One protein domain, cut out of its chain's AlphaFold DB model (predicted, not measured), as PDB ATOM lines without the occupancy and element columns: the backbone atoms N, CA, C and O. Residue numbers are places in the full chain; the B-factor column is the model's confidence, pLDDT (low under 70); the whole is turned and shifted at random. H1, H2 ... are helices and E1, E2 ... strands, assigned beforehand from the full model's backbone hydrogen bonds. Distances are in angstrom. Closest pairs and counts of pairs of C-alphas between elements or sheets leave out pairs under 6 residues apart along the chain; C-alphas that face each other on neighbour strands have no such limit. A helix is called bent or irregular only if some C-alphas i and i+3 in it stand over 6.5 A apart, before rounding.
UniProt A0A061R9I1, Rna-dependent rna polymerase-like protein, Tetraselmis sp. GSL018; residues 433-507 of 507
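What this domain is: This is residues 433 to 507 of the 507 residues of the protein "Rna-dependent rna polymerase-like protein" of Tetraselmis sp. GSL018 (UniProt A0A061R9I1). A kinked helix, H1, runs beside E1 of the hairpin E1 and E2; H2 and H3 fold back from H1's last residues, and H4 follows E2. The 75 printed residues, mixed in class, have named elements in the order H1 H2 H3 E1 E2 H4. The whole is compact, radius of gyration of the C-alphas 12.9 A, spanning 37 by 35 by 23 A.

How they stand to each other: E1, residues 477 to 483, and E2, residues 489 to 495, are antiparallel; N 480 and O 492, 2.8 A apart, are within hydrogen-bond range. H1, residues 433 to 448, is irregular, C-alphas 434 and 437 being 9.6 A apart; its closest C-alpha pair with E1 is Asp 438 and Leu 480, 5.4 A. H4, residues 496 to 501, only just touches H1's residues 445 to 446, with 3 C-alpha pairs within 8 A, the closest Thr 446 and Phe 499, 5.8 A. H2, residues 454 to 464, and H3, residues 466 to 472, touch only at the corner, the closest C-alphas being Tyr 462 and Ala 469, 4.8 A. Every O i to N i+4 pair is within hydrogen-bond range in H2 and H3, 8 of 12 in H1, 1 of 2 in H4.

Where its parts are: H1, 22.9 A long, begins at C-alpha 433 (94.259, 297.451, -86.076). H2 measures 15.3 A, E1 18.5 A and E2 19.4 A. H4 ends at C-alpha 501 (100.583, 269.821, -87.709).

The domain as a whole: The printed part has no cut, and the links between named elements are tight. The pLDDT is under 70 in residues 433 to 436, 473 to 475, 483 to 487 and 500 to 507.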
ATOM      1  N   GLU A 433      94.554 296.715 -84.841       57.12
ATOM      2  CA  GLU A 433      94.259 297.451 -86.076       57.12
ATOM      3  C   GLU A 433      95.388 297.352 -87.118       57.12
ATOM      4  O   GLU A 433      95.154 297.173 -88.309       57.12
ATOM      5  N   LEU A 434      96.639 297.364 -86.651       54.41
ATOM      6  CA  LEU A 434      97.839 297.410 -87.493       54.41
ATOM      7  C   LEU A 434      98.191 296.077 -88.186       54.41
ATOM      8  O   LEU A 434      99.120 296.034 -88.991       54.41
ATOM      9  N   ALA A 435      97.492 294.977 -87.884       59.62
ATOM     10  CA  ALA A 435      97.861 293.644 -88.378       59.62
ATOM     11  C   ALA A 435      97.299 293.303 -89.777       59.62
ATOM     12  O   ALA A 435      97.761 292.353 -90.415       59.62
ATOM     13  N   GLY A 436      96.332 294.080 -90.278       69.00
ATOM     14  CA  GLY A 436      95.742 293.891 -91.606       69.00
ATOM     15  C   GLY A 436      95.064 292.520 -91.826       69.00
ATOM     16  O   GLY A 436      94.836 291.765 -90.879       69.00
ATOM     17  N   PRO A 437      94.747 292.162 -93.088       75.38
ATOM     18  CA  PRO A 437      94.000 290.939 -93.415       75.38
ATOM     19  C   PRO A 437      94.771 289.641 -93.125       75.38
ATOM     20  O   PRO A 437      94.159 288.595 -92.922       75.38
ATOM     21  N   ASP A 438      96.104 289.696 -93.062       78.06
ATOM     22  CA  ASP A 438      96.971 288.524 -92.882       78.06
ATOM     23  C   ASP A 438      96.692 287.814 -91.540       78.06
ATOM     24  O   ASP A 438      96.628 286.586 -91.475       78.06
ATOM     25  N   ARG A 439      96.433 288.577 -90.468       77.00
ATOM     26  CA  ARG A 439      96.088 288.024 -89.147       77.00
ATOM     27  C   ARG A 439      94.749 287.292 -89.150       77.00
ATOM     28  O   ARG A 439      94.616 286.280 -88.463       77.00
ATOM     29  N   ILE A 440      93.768 287.797 -89.896       79.06
ATOM     30  CA  ILE A 440      92.445 287.170 -89.998       79.06
ATOM     31  C   ILE A 440      92.560 285.852 -90.766       79.06
ATOM     32  O   ILE A 440      91.997 284.856 -90.327       79.06
ATOM     33  N   ILE A 441      93.364 285.812 -91.835       84.00
ATOM     34  CA  ILE A 441      93.667 284.576 -92.571       84.00
ATOM     35  C   ILE A 441      94.338 283.551 -91.652       84.00
ATOM     36  O   ILE A 441      93.881 282.414 -91.567       84.00
ATOM     37  N   ALA A 442      95.378 283.952 -90.917       82.94
ATOM     38  CA  ALA A 442      96.048 283.065 -89.968       82.94
ATOM     39  C   ALA A 442      95.074 282.527 -88.907       82.94
ATOM     40  O   ALA A 442      95.074 281.338 -88.607       82.94
ATOM     41  N   ARG A 443      94.205 283.390 -88.362       84.12
ATOM     42  CA  ARG A 443      93.150 282.995 -87.417       84.12
ATOM     43  C   ARG A 443      92.153 282.021 -88.039       84.12
ATOM     44  O   ARG A 443      91.780 281.047 -87.403       84.12
ATOM     45  N   TYR A 444      91.710 282.276 -89.261       87.25
ATOM     46  CA  TYR A 444      90.796 281.396 -89.974       87.25
ATOM     47  C   TYR A 444      91.394 279.992 -90.134       87.25
ATOM     48  O   TYR A 444      90.757 279.007 -89.764       87.25
ATOM     49  N   LEU A 445      92.648 279.905 -90.585       87.44
ATOM     50  CA  LEU A 445      93.353 278.634 -90.768       87.44
ATOM     51  C   LEU A 445      93.553 277.880 -89.449       87.44
ATOM     52  O   LEU A 445      93.291 276.678 -89.396       87.44
ATOM     53  N   THR A 446      93.936 278.577 -88.370       86.50
ATOM     54  CA  THR A 446      94.084 277.936 -87.051       86.50
ATOM     55  C   THR A 446      92.775 277.393 -86.497       86.50
ATOM     56  O   THR A 446      92.836 276.480 -85.679       86.50
ATOM     57  N   LEU A 447      91.618 277.916 -86.920       88.81
ATOM     58  CA  LEU A 447      90.297 277.437 -86.507       88.81
ATOM     59  C   LEU A 447      89.812 276.275 -87.379       88.81
ATOM     60  O   LEU A 447      89.449 275.229 -86.839       88.81
ATOM     61  N   ILE A 448      89.816 276.421 -88.709       90.00
ATOM     62  CA  ILE A 448      89.245 275.386 -89.585       90.00
ATOM     63  C   ILE A 448      90.051 274.100 -89.552       90.00
ATOM     64  O   ILE A 448      89.450 273.037 -89.555       90.00
ATOM     65  N   PHE A 449      91.385 274.146 -89.480       88.62
ATOM     66  CA  PHE A 449      92.178 272.915 -89.525       88.62
ATOM     67  C   PHE A 449      91.995 272.041 -88.284       88.62
ATOM     68  O   PHE A 449      92.428 270.889 -88.287       88.62
ATOM     69  N   GLN A 450      91.292 272.537 -87.261       84.81
ATOM     70  CA  GLN A 450      90.934 271.762 -86.079       84.81
ATOM     71  C   GLN A 450      89.674 270.914 -86.263       84.81
ATOM     72  O   GLN A 450      89.438 270.062 -85.414       84.81
ATOM     73  N   ILE A 451      88.900 271.100 -87.340       90.38
ATOM     74  CA  ILE A 451      87.619 270.411 -87.554       90.38
ATOM     75  C   ILE A 451      87.616 269.514 -88.796       90.38
ATOM     76  O   ILE A 451      88.336 269.758 -89.761       90.38
ATOM     77  N   VAL A 452      86.771 268.483 -88.809       90.50
ATOM     78  CA  VAL A 452      86.723 267.453 -89.866       90.50
ATOM     79  C   VAL A 452      86.415 268.017 -91.261       90.50
ATOM     80  O   VAL A 452      86.988 267.585 -92.260       90.50
ATOM     81  N   ARG A 453      85.569 269.051 -91.343       91.50
ATOM     82  CA  ARG A 453      85.103 269.660 -92.606       91.50
ATOM     83  C   ARG A 453      85.991 270.788 -93.142       91.50
ATOM     84  O   ARG A 453      85.566 271.569 -93.995       91.50
ATOM     85  N   TRP A 454      87.232 270.879 -92.667       90.19
ATOM     86  CA  TRP A 454      88.153 271.961 -93.016       90.19
ATOM     87  C   TRP A 454      88.400 272.106 -94.519       90.19
ATOM     88  O   TRP A 454      88.491 273.231 -95.001       90.19
ATOM     89  N   ARG A 455      88.476 270.998 -95.274       88.81
ATOM     90  CA  ARG A 455      88.743 271.023 -96.728       88.81
ATOM     91  C   ARG A 455      87.656 271.770 -97.488       88.81
ATOM     92  O   ARG A 455      87.956 272.597 -98.345       88.81
ATOM     93  N   SER A 456      86.400 271.498 -97.141       90.81
ATOM     94  CA  SER A 456      85.241 272.147 -97.750       90.81
ATOM     95  C   SER A 456      85.248 273.644 -97.454       90.81
ATOM     96  O   SER A 456      85.130 274.450 -98.373       90.81
ATOM     97  N   LEU A 457      85.473 274.027 -96.193       90.75
ATOM     98  CA  LEU A 457      85.545 275.434 -95.792       90.75
ATOM     99  C   LEU A 457      86.716 276.159 -96.462       90.75
ATOM    100  O   LEU A 457      86.547 277.255 -96.994       90.75
ATOM    101  N   PHE A 458      87.897 275.540 -96.490       89.75
ATOM    102  CA  PHE A 458      89.082 276.086 -97.147       89.75
ATOM    103  C   PHE A 458      88.805 276.392 -98.622       89.75
ATOM    104  O   PHE A 458      89.093 277.498 -99.080       89.75
ATOM    105  N   LYS A 459      88.197 275.442 -99.345       88.94
ATOM    106  CA  LYS A 459      87.821 275.608-100.754       88.94
ATOM    107  C   LYS A 459      86.835 276.764-100.946       88.94
ATOM    108  O   LYS A 459      87.079 277.622-101.786       88.94
ATOM    109  N   LEU A 460      85.775 276.830-100.138       89.75
ATOM    110  CA  LEU A 460      84.784 277.910-100.224       89.75
ATOM    111  C   LEU A 460      85.409 279.291 -99.985       89.75
ATOM    112  O   LEU A 460      85.122 280.236-100.714       89.75
ATOM    113  N   PHE A 461      86.298 279.421 -98.999       88.50
ATOM    114  CA  PHE A 461      87.018 280.678 -98.770       88.50
ATOM    115  C   PHE A 461      87.956 281.033 -99.923       88.50
ATOM    116  O   PHE A 461      88.029 282.198-100.308       88.50
ATOM    117  N   TYR A 462      88.648 280.045-100.490       88.31
ATOM    118  CA  TYR A 462      89.480 280.238-101.676       88.31
ATOM    119  C   TYR A 462      88.673 280.743-102.878       88.31
ATOM    120  O   TYR A 462      89.153 281.583-103.631       88.31
ATOM    121  N   GLU A 463      87.441 280.272-103.048       89.19
ATOM    122  CA  GLU A 463      86.558 280.700-104.137       89.19
ATOM    123  C   GLU A 463      85.954 282.092-103.897       89.19
ATOM    124  O   GLU A 463      85.876 282.900-104.824       89.19
ATOM    125  N   TYR A 464      85.543 282.400-102.663       89.44
ATOM    126  CA  TYR A 464      84.802 283.628-102.360       89.44
ATOM    127  C   TYR A 464      85.657 284.830-101.947       89.44
ATOM    128  O   TYR A 464      85.148 285.954-101.988       89.44
ATOM    129  N   ASP A 465      86.928 284.633-101.586       87.62
ATOM    130  CA  ASP A 465      87.830 285.703-101.151       87.62
ATOM    131  C   ASP A 465      89.080 285.809-102.047       87.62
ATOM    132  O   ASP A 465      90.055 285.071-101.873       87.62
ATOM    133  N   PRO A 466      89.107 286.762-103.000       86.44
ATOM    134  CA  PRO A 466      90.244 286.943-103.901       86.44
ATOM    135  C   PRO A 466      91.563 287.268-103.185       86.44
ATOM    136  O   PRO A 466      92.640 286.946-103.698       86.44
ATOM    137  N   HIS A 467      91.513 287.914-102.014       83.25
ATOM    138  CA  HIS A 467      92.713 288.243-101.247       83.25
ATOM    139  C   HIS A 467      93.318 286.979-100.631       83.25
ATOM    140  O   HIS A 467      94.527 286.760-100.757       83.25
ATOM    141  N   PHE A 468      92.484 286.141-100.010       85.00
ATOM    142  CA  PHE A 468      92.865 284.819 -99.520       85.00
ATOM    143  C   PHE A 468      93.393 283.953-100.666       85.00
ATOM    144  O   PHE A 468      94.515 283.462-100.579       85.00
ATOM    145  N   ALA A 469      92.668 283.857-101.785       86.31
ATOM    146  CA  ALA A 469      93.091 283.075-102.947       86.31
ATOM    147  C   ALA A 469      94.481 283.487-103.449       86.31
ATOM    148  O   ALA A 469      95.354 282.646-103.654       86.31
ATOM    149  N   ARG A 470      94.731 284.796-103.591       85.12
ATOM    150  CA  ARG A 470      96.037 285.327-104.007       85.12
ATOM    151  C   ARG A 470      97.153 284.979-103.020       85.12
ATOM    152  O   ARG A 470      98.262 284.700-103.461       85.12
ATOM    153  N   LYS A 471      96.874 284.999-101.715       80.00
ATOM    154  CA  LYS A 471      97.840 284.621-100.672       80.00
ATOM    155  C   LYS A 471      98.150 283.126-100.686       80.00
ATOM    156  O   LYS A 471      99.306 282.773-100.520       80.00
ATOM    157  N   MET A 472      97.153 282.278-100.940       80.19
ATOM    158  CA  MET A 472      97.321 280.819-100.962       80.19
ATOM    159  C   MET A 472      97.862 280.275-102.294       80.19
ATOM    160  O   MET A 472      98.284 279.129-102.352       80.19
ATOM    161  N   ARG A 473      97.859 281.064-103.381       69.69
ATOM    162  CA  ARG A 473      98.423 280.669-104.691       69.69
ATOM    163  C   ARG A 473      99.949 280.565-104.712       69.69
ATOM    164  O   ARG A 473     100.495 280.020-105.665       69.69
ATOM    165  N   ILE A 474     100.627 281.142-103.726       56.50
ATOM    166  CA  ILE A 474     102.076 281.325-103.738       56.50
ATOM    167  C   ILE A 474     102.685 280.322-102.749       56.50
ATOM    168  O   ILE A 474     102.846 280.651-101.584       56.50
ATOM    169  N   ASN A 475     103.015 279.125-103.255       54.56
ATOM    170  CA  ASN A 475     103.902 278.107-102.665       54.56
ATOM    171  C   ASN A 475     103.581 277.692-101.227       54.56
ATOM    172  O   ASN A 475     104.133 278.372-100.389       54.56
ATOM    173  N   ASP A 476     102.811 276.630-100.936       72.12
ATOM    174  CA  ASP A 476     102.714 275.865 -99.652       72.12
ATOM    175  C   ASP A 476     102.924 276.618 -98.310       72.12
ATOM    176  O   ASP A 476     103.172 276.030 -97.264       72.12
ATOM    177  N   TYR A 477     102.812 277.939 -98.308       78.69
ATOM    178  CA  TYR A 477     103.352 278.857 -97.325       78.69
ATOM    179  C   TYR A 477     102.480 280.113 -97.325       78.69
ATOM    180  O   TYR A 477     101.978 280.583 -98.345       78.69
ATOM    181  N   LEU A 478     102.338 280.702 -96.148       79.50
ATOM    182  CA  LEU A 478     101.594 281.917 -95.900       79.50
ATOM    183  C   LEU A 478     102.553 283.007 -95.422       79.50
ATOM    184  O   LEU A 478     103.097 282.941 -94.318       79.50
ATOM    185  N   ASP A 479     102.729 284.032 -96.255       80.62
ATOM    186  CA  ASP A 479     103.464 285.241 -95.890       80.62
ATOM    187  C   ASP A 479     102.567 286.153 -95.033       80.62
ATOM    188  O   ASP A 479     101.642 286.814 -95.534       80.62
ATOM    189  N   LEU A 480     102.856 286.191 -93.731       78.62
ATOM    190  CA  LEU A 480     102.155 286.967 -92.716       78.62
ATOM    191  C   LEU A 480     102.942 288.209 -92.310       78.62
ATOM    192  O   LEU A 480     104.110 288.139 -91.922       78.62
ATOM    193  N   ARG A 481     102.260 289.355 -92.307       79.06
ATOM    194  CA  ARG A 481     102.718 290.541 -91.586       79.06
ATOM    195  C   ARG A 481     102.348 290.399 -90.116       79.06
ATOM    196  O   ARG A 481     101.172 290.400 -89.763       79.06
ATOM    197  N   ILE A 482     103.358 290.265 -89.270       72.44
ATOM    198  CA  ILE A 482     103.201 290.173 -87.825       72.44
ATOM    199  C   ILE A 482     103.671 291.488 -87.228       72.44
ATOM    200  O   ILE A 482     104.836 291.864 -87.373       72.44
ATOM    201  N   LEU A 483     102.754 292.166 -86.543       67.06
ATOM    202  CA  LEU A 483     103.109 293.265 -85.666       67.06
ATOM    203  C   LEU A 483     103.929 292.690 -84.510       67.06
ATOM    204  O   LEU A 483     103.427 291.904 -83.700       67.06
ATOM    205  N   ASP A 484     105.203 293.041 -84.475       67.19
ATOM    206  CA  ASP A 484     106.069 292.748 -83.360       67.19
ATOM    207  C   ASP A 484     105.631 293.542 -82.124       67.19
ATOM    208  O   ASP A 484     104.743 294.399 -82.122       67.19
ATOM    209  N   ARG A 485     106.275 293.225 -81.013       58.25
ATOM    210  CA  ARG A 485     105.885 293.732 -79.704       58.25
ATOM    211  C   ARG A 485     106.280 295.190 -79.444       58.25
ATOM    212  O   ARG A 485     105.930 295.689 -78.371       58.25
ATOM    213  N   ASN A 486     106.999 295.818 -80.375       63.59
ATOM    214  CA  ASN A 486     107.378 297.231 -80.385       63.59
ATOM    215  C   ASN A 486     106.504 298.038 -81.362       63.59
ATOM    216  O   ASN A 486     106.701 299.239 -81.508       63.59
ATOM    217  N   GLY A 487     105.535 297.386 -82.015       66.25
ATOM    218  CA  GLY A 487     104.692 298.003 -83.032       66.25
ATOM    219  C   GLY A 487     105.327 298.023 -84.424       66.25
ATOM    220  O   GLY A 487     104.746 298.622 -85.328       66.25
ATOM    221  N   ASN A 488     106.473 297.367 -84.636       74.19
ATOM    222  CA  ASN A 488     107.038 297.225 -85.976       74.19
ATOM    223  C   ASN A 488     106.378 296.059 -86.699       74.19
ATOM    224  O   ASN A 488     105.985 295.068 -86.097       74.19
ATOM    225  N   ILE A 489     106.298 296.131 -88.020       78.31
ATOM    226  CA  ILE A 489     105.737 295.049 -88.824       78.31
ATOM    227  C   ILE A 489     106.883 294.193 -89.362       78.31
ATOM    228  O   ILE A 489     107.690 294.654 -90.165       78.31
ATOM    229  N   SER A 490     106.923 292.927 -88.954       80.81
ATOM    230  CA  SER A 490     107.812 291.903 -89.510       80.81
ATOM    231  C   SER A 490     107.062 291.050 -90.535       80.81
ATOM    232  O   SER A 490     105.860 290.815 -90.399       80.81
ATOM    233  N   LYS A 491     107.748 290.585 -91.582       82.31
ATOM    234  CA  LYS A 491     107.196 289.618 -92.543       82.31
ATOM    235  C   LYS A 491     107.742 288.239 -92.203       82.31
ATOM    236  O   LYS A 491     108.954 288.060 -92.180       82.31
ATOM    237  N   ASN A 492     106.852 287.289 -91.954       81.56
ATOM    238  CA  ASN A 492     107.199 285.914 -91.618       81.56
ATOM    239  C   ASN A 492     106.495 284.966 -92.586       81.56
ATOM    240  O   ASN A 492     105.347 285.209 -92.955       81.56
ATOM    241  N   ARG A 493     107.177 283.893 -92.976       84.25
ATOM    242  CA  ARG A 493     106.662 282.869 -93.884       84.25
ATOM    243  C   ARG A 493     106.401 281.588 -93.099       84.25
ATOM    244  O   ARG A 493     107.317 281.082 -92.458       84.25
ATOM    245  N   PHE A 494     105.175 281.072 -93.152       81.94
ATOM    246  CA  PHE A 494     104.771 279.857 -92.431       81.94
ATOM    247  C   PHE A 494     104.285 278.791 -93.402       81.94
ATOM    248  O   PHE A 494     103.436 279.138 -94.211       81.94
ATOM    249  N   PRO A 495     104.746 277.530 -93.334       84.50
ATOM    250  CA  PRO A 495     104.171 276.474 -94.163       84.50
ATOM    251  C   PRO A 495     102.685 276.298 -93.839       84.50
ATOM    252  O   PRO A 495     102.280 276.475 -92.690       84.50
ATOM    253  N   ILE A 496     101.846 275.972 -94.818       79.50
ATOM    254  CA  ILE A 496     100.419 275.714 -94.568       79.50
ATOM    255  C   ILE A 496     100.276 274.478 -93.673       79.50
ATOM    256  O   ILE A 496      99.436 274.480 -92.767       79.50
ATOM    257  N   GLU A 497     101.151 273.483 -93.847       78.38
ATOM    258  CA  GLU A 497     101.225 272.295 -92.994       78.38
ATOM    259  C   GLU A 497     101.450 272.663 -91.531       78.38
ATOM    260  O   GLU A 497     100.916 271.986 -90.663       78.38
ATOM    261  N   TYR A 498     102.129 273.777 -91.227       79.31
ATOM    262  CA  TYR A 498     102.303 274.242 -89.847       79.31
ATOM    263  C   TYR A 498     100.962 274.394 -89.130       79.31
ATOM    264  O   TYR A 498     100.818 274.005 -87.978       79.31
ATOM    265  N   PHE A 499      99.944 274.925 -89.804       75.56
ATOM    266  CA  PHE A 499      98.628 275.108 -89.195       75.56
ATOM    267  C   PHE A 499      97.858 273.783 -89.040       75.56
ATOM    268  O   PHE A 499      96.922 273.716 -88.244       75.56
ATOM    269  N   TYR A 500      98.238 272.748 -89.795       69.69
ATOM    270  CA  TYR A 500      97.676 271.399 -89.714       69.69
ATOM    271  C   TYR A 500      98.379 270.537 -88.651       69.69
ATOM    272  O   TYR A 500      97.718 269.854 -87.869       69.69
ATOM    273  N   GLU A 501      99.713 270.586 -88.609       65.50
ATOM    274  CA  GLU A 501     100.583 269.821 -87.709       65.50
ATOM    275  C   GLU A 501     100.628 270.407 -86.299       65.50
ATOM    276  O   GLU A 501     100.661 269.662 -85.316       65.50
ATOM    277  N   VAL A 502     100.536 271.735 -86.171       58.75
ATOM    278  CA  VAL A 502     100.244 272.405 -84.896       58.75
ATOM    279  C   VAL A 502      98.746 272.261 -84.614       58.75
ATOM    280  O   VAL A 502      97.994 273.230 -84.498       58.75
ATOM    281  N   GLY A 503      98.284 271.013 -84.526       54.81
ATOM    282  CA  GLY A 503      96.990 270.697 -83.946       54.81
ATOM    283  C   GLY A 503      96.911 271.282 -82.536       54.81
ATOM    284  O   GLY A 503      97.930 271.432 -81.848       54.81
ATOM    285  N   TRP A 504      95.710 271.636 -82.085       59.38
ATOM    286  CA  TRP A 504      95.561 272.073 -80.700       59.38
ATOM    287  C   TRP A 504      95.999 270.943 -79.751       59.38
ATOM    288  O   TRP A 504      95.731 269.760 -79.978       59.38
ATOM    289  N   ARG A 505      96.724 271.319 -78.696       54.28
ATOM    290  CA  ARG A 505      96.979 270.443 -77.552       54.28
ATOM    291  C   ARG A 505      95.876 270.693 -76.533       54.28
ATOM    292  O   ARG A 505      95.474 271.845 -76.360       54.28
ATOM    293  N   GLY A 506      95.394 269.660 -75.850       41.84
ATOM    294  CA  GLY A 506      94.578 269.863 -74.655       41.84
ATOM    295  C   GLY A 506      95.399 270.677 -73.655       41.84
ATOM    296  O   GLY A 506      96.457 270.222 -73.232       41.84
ATOM    297  N   PHE A 507      94.988 271.904 -73.333       35.34
ATOM    298  CA  PHE A 507      95.700 272.768 -72.381       35.34
ATOM    299  C   PHE A 507      95.029 272.822 -71.017       35.34
ATOM    300  O   PHE A 507      93.781 272.878 -70.963       35.34
TER     301      PHE A 507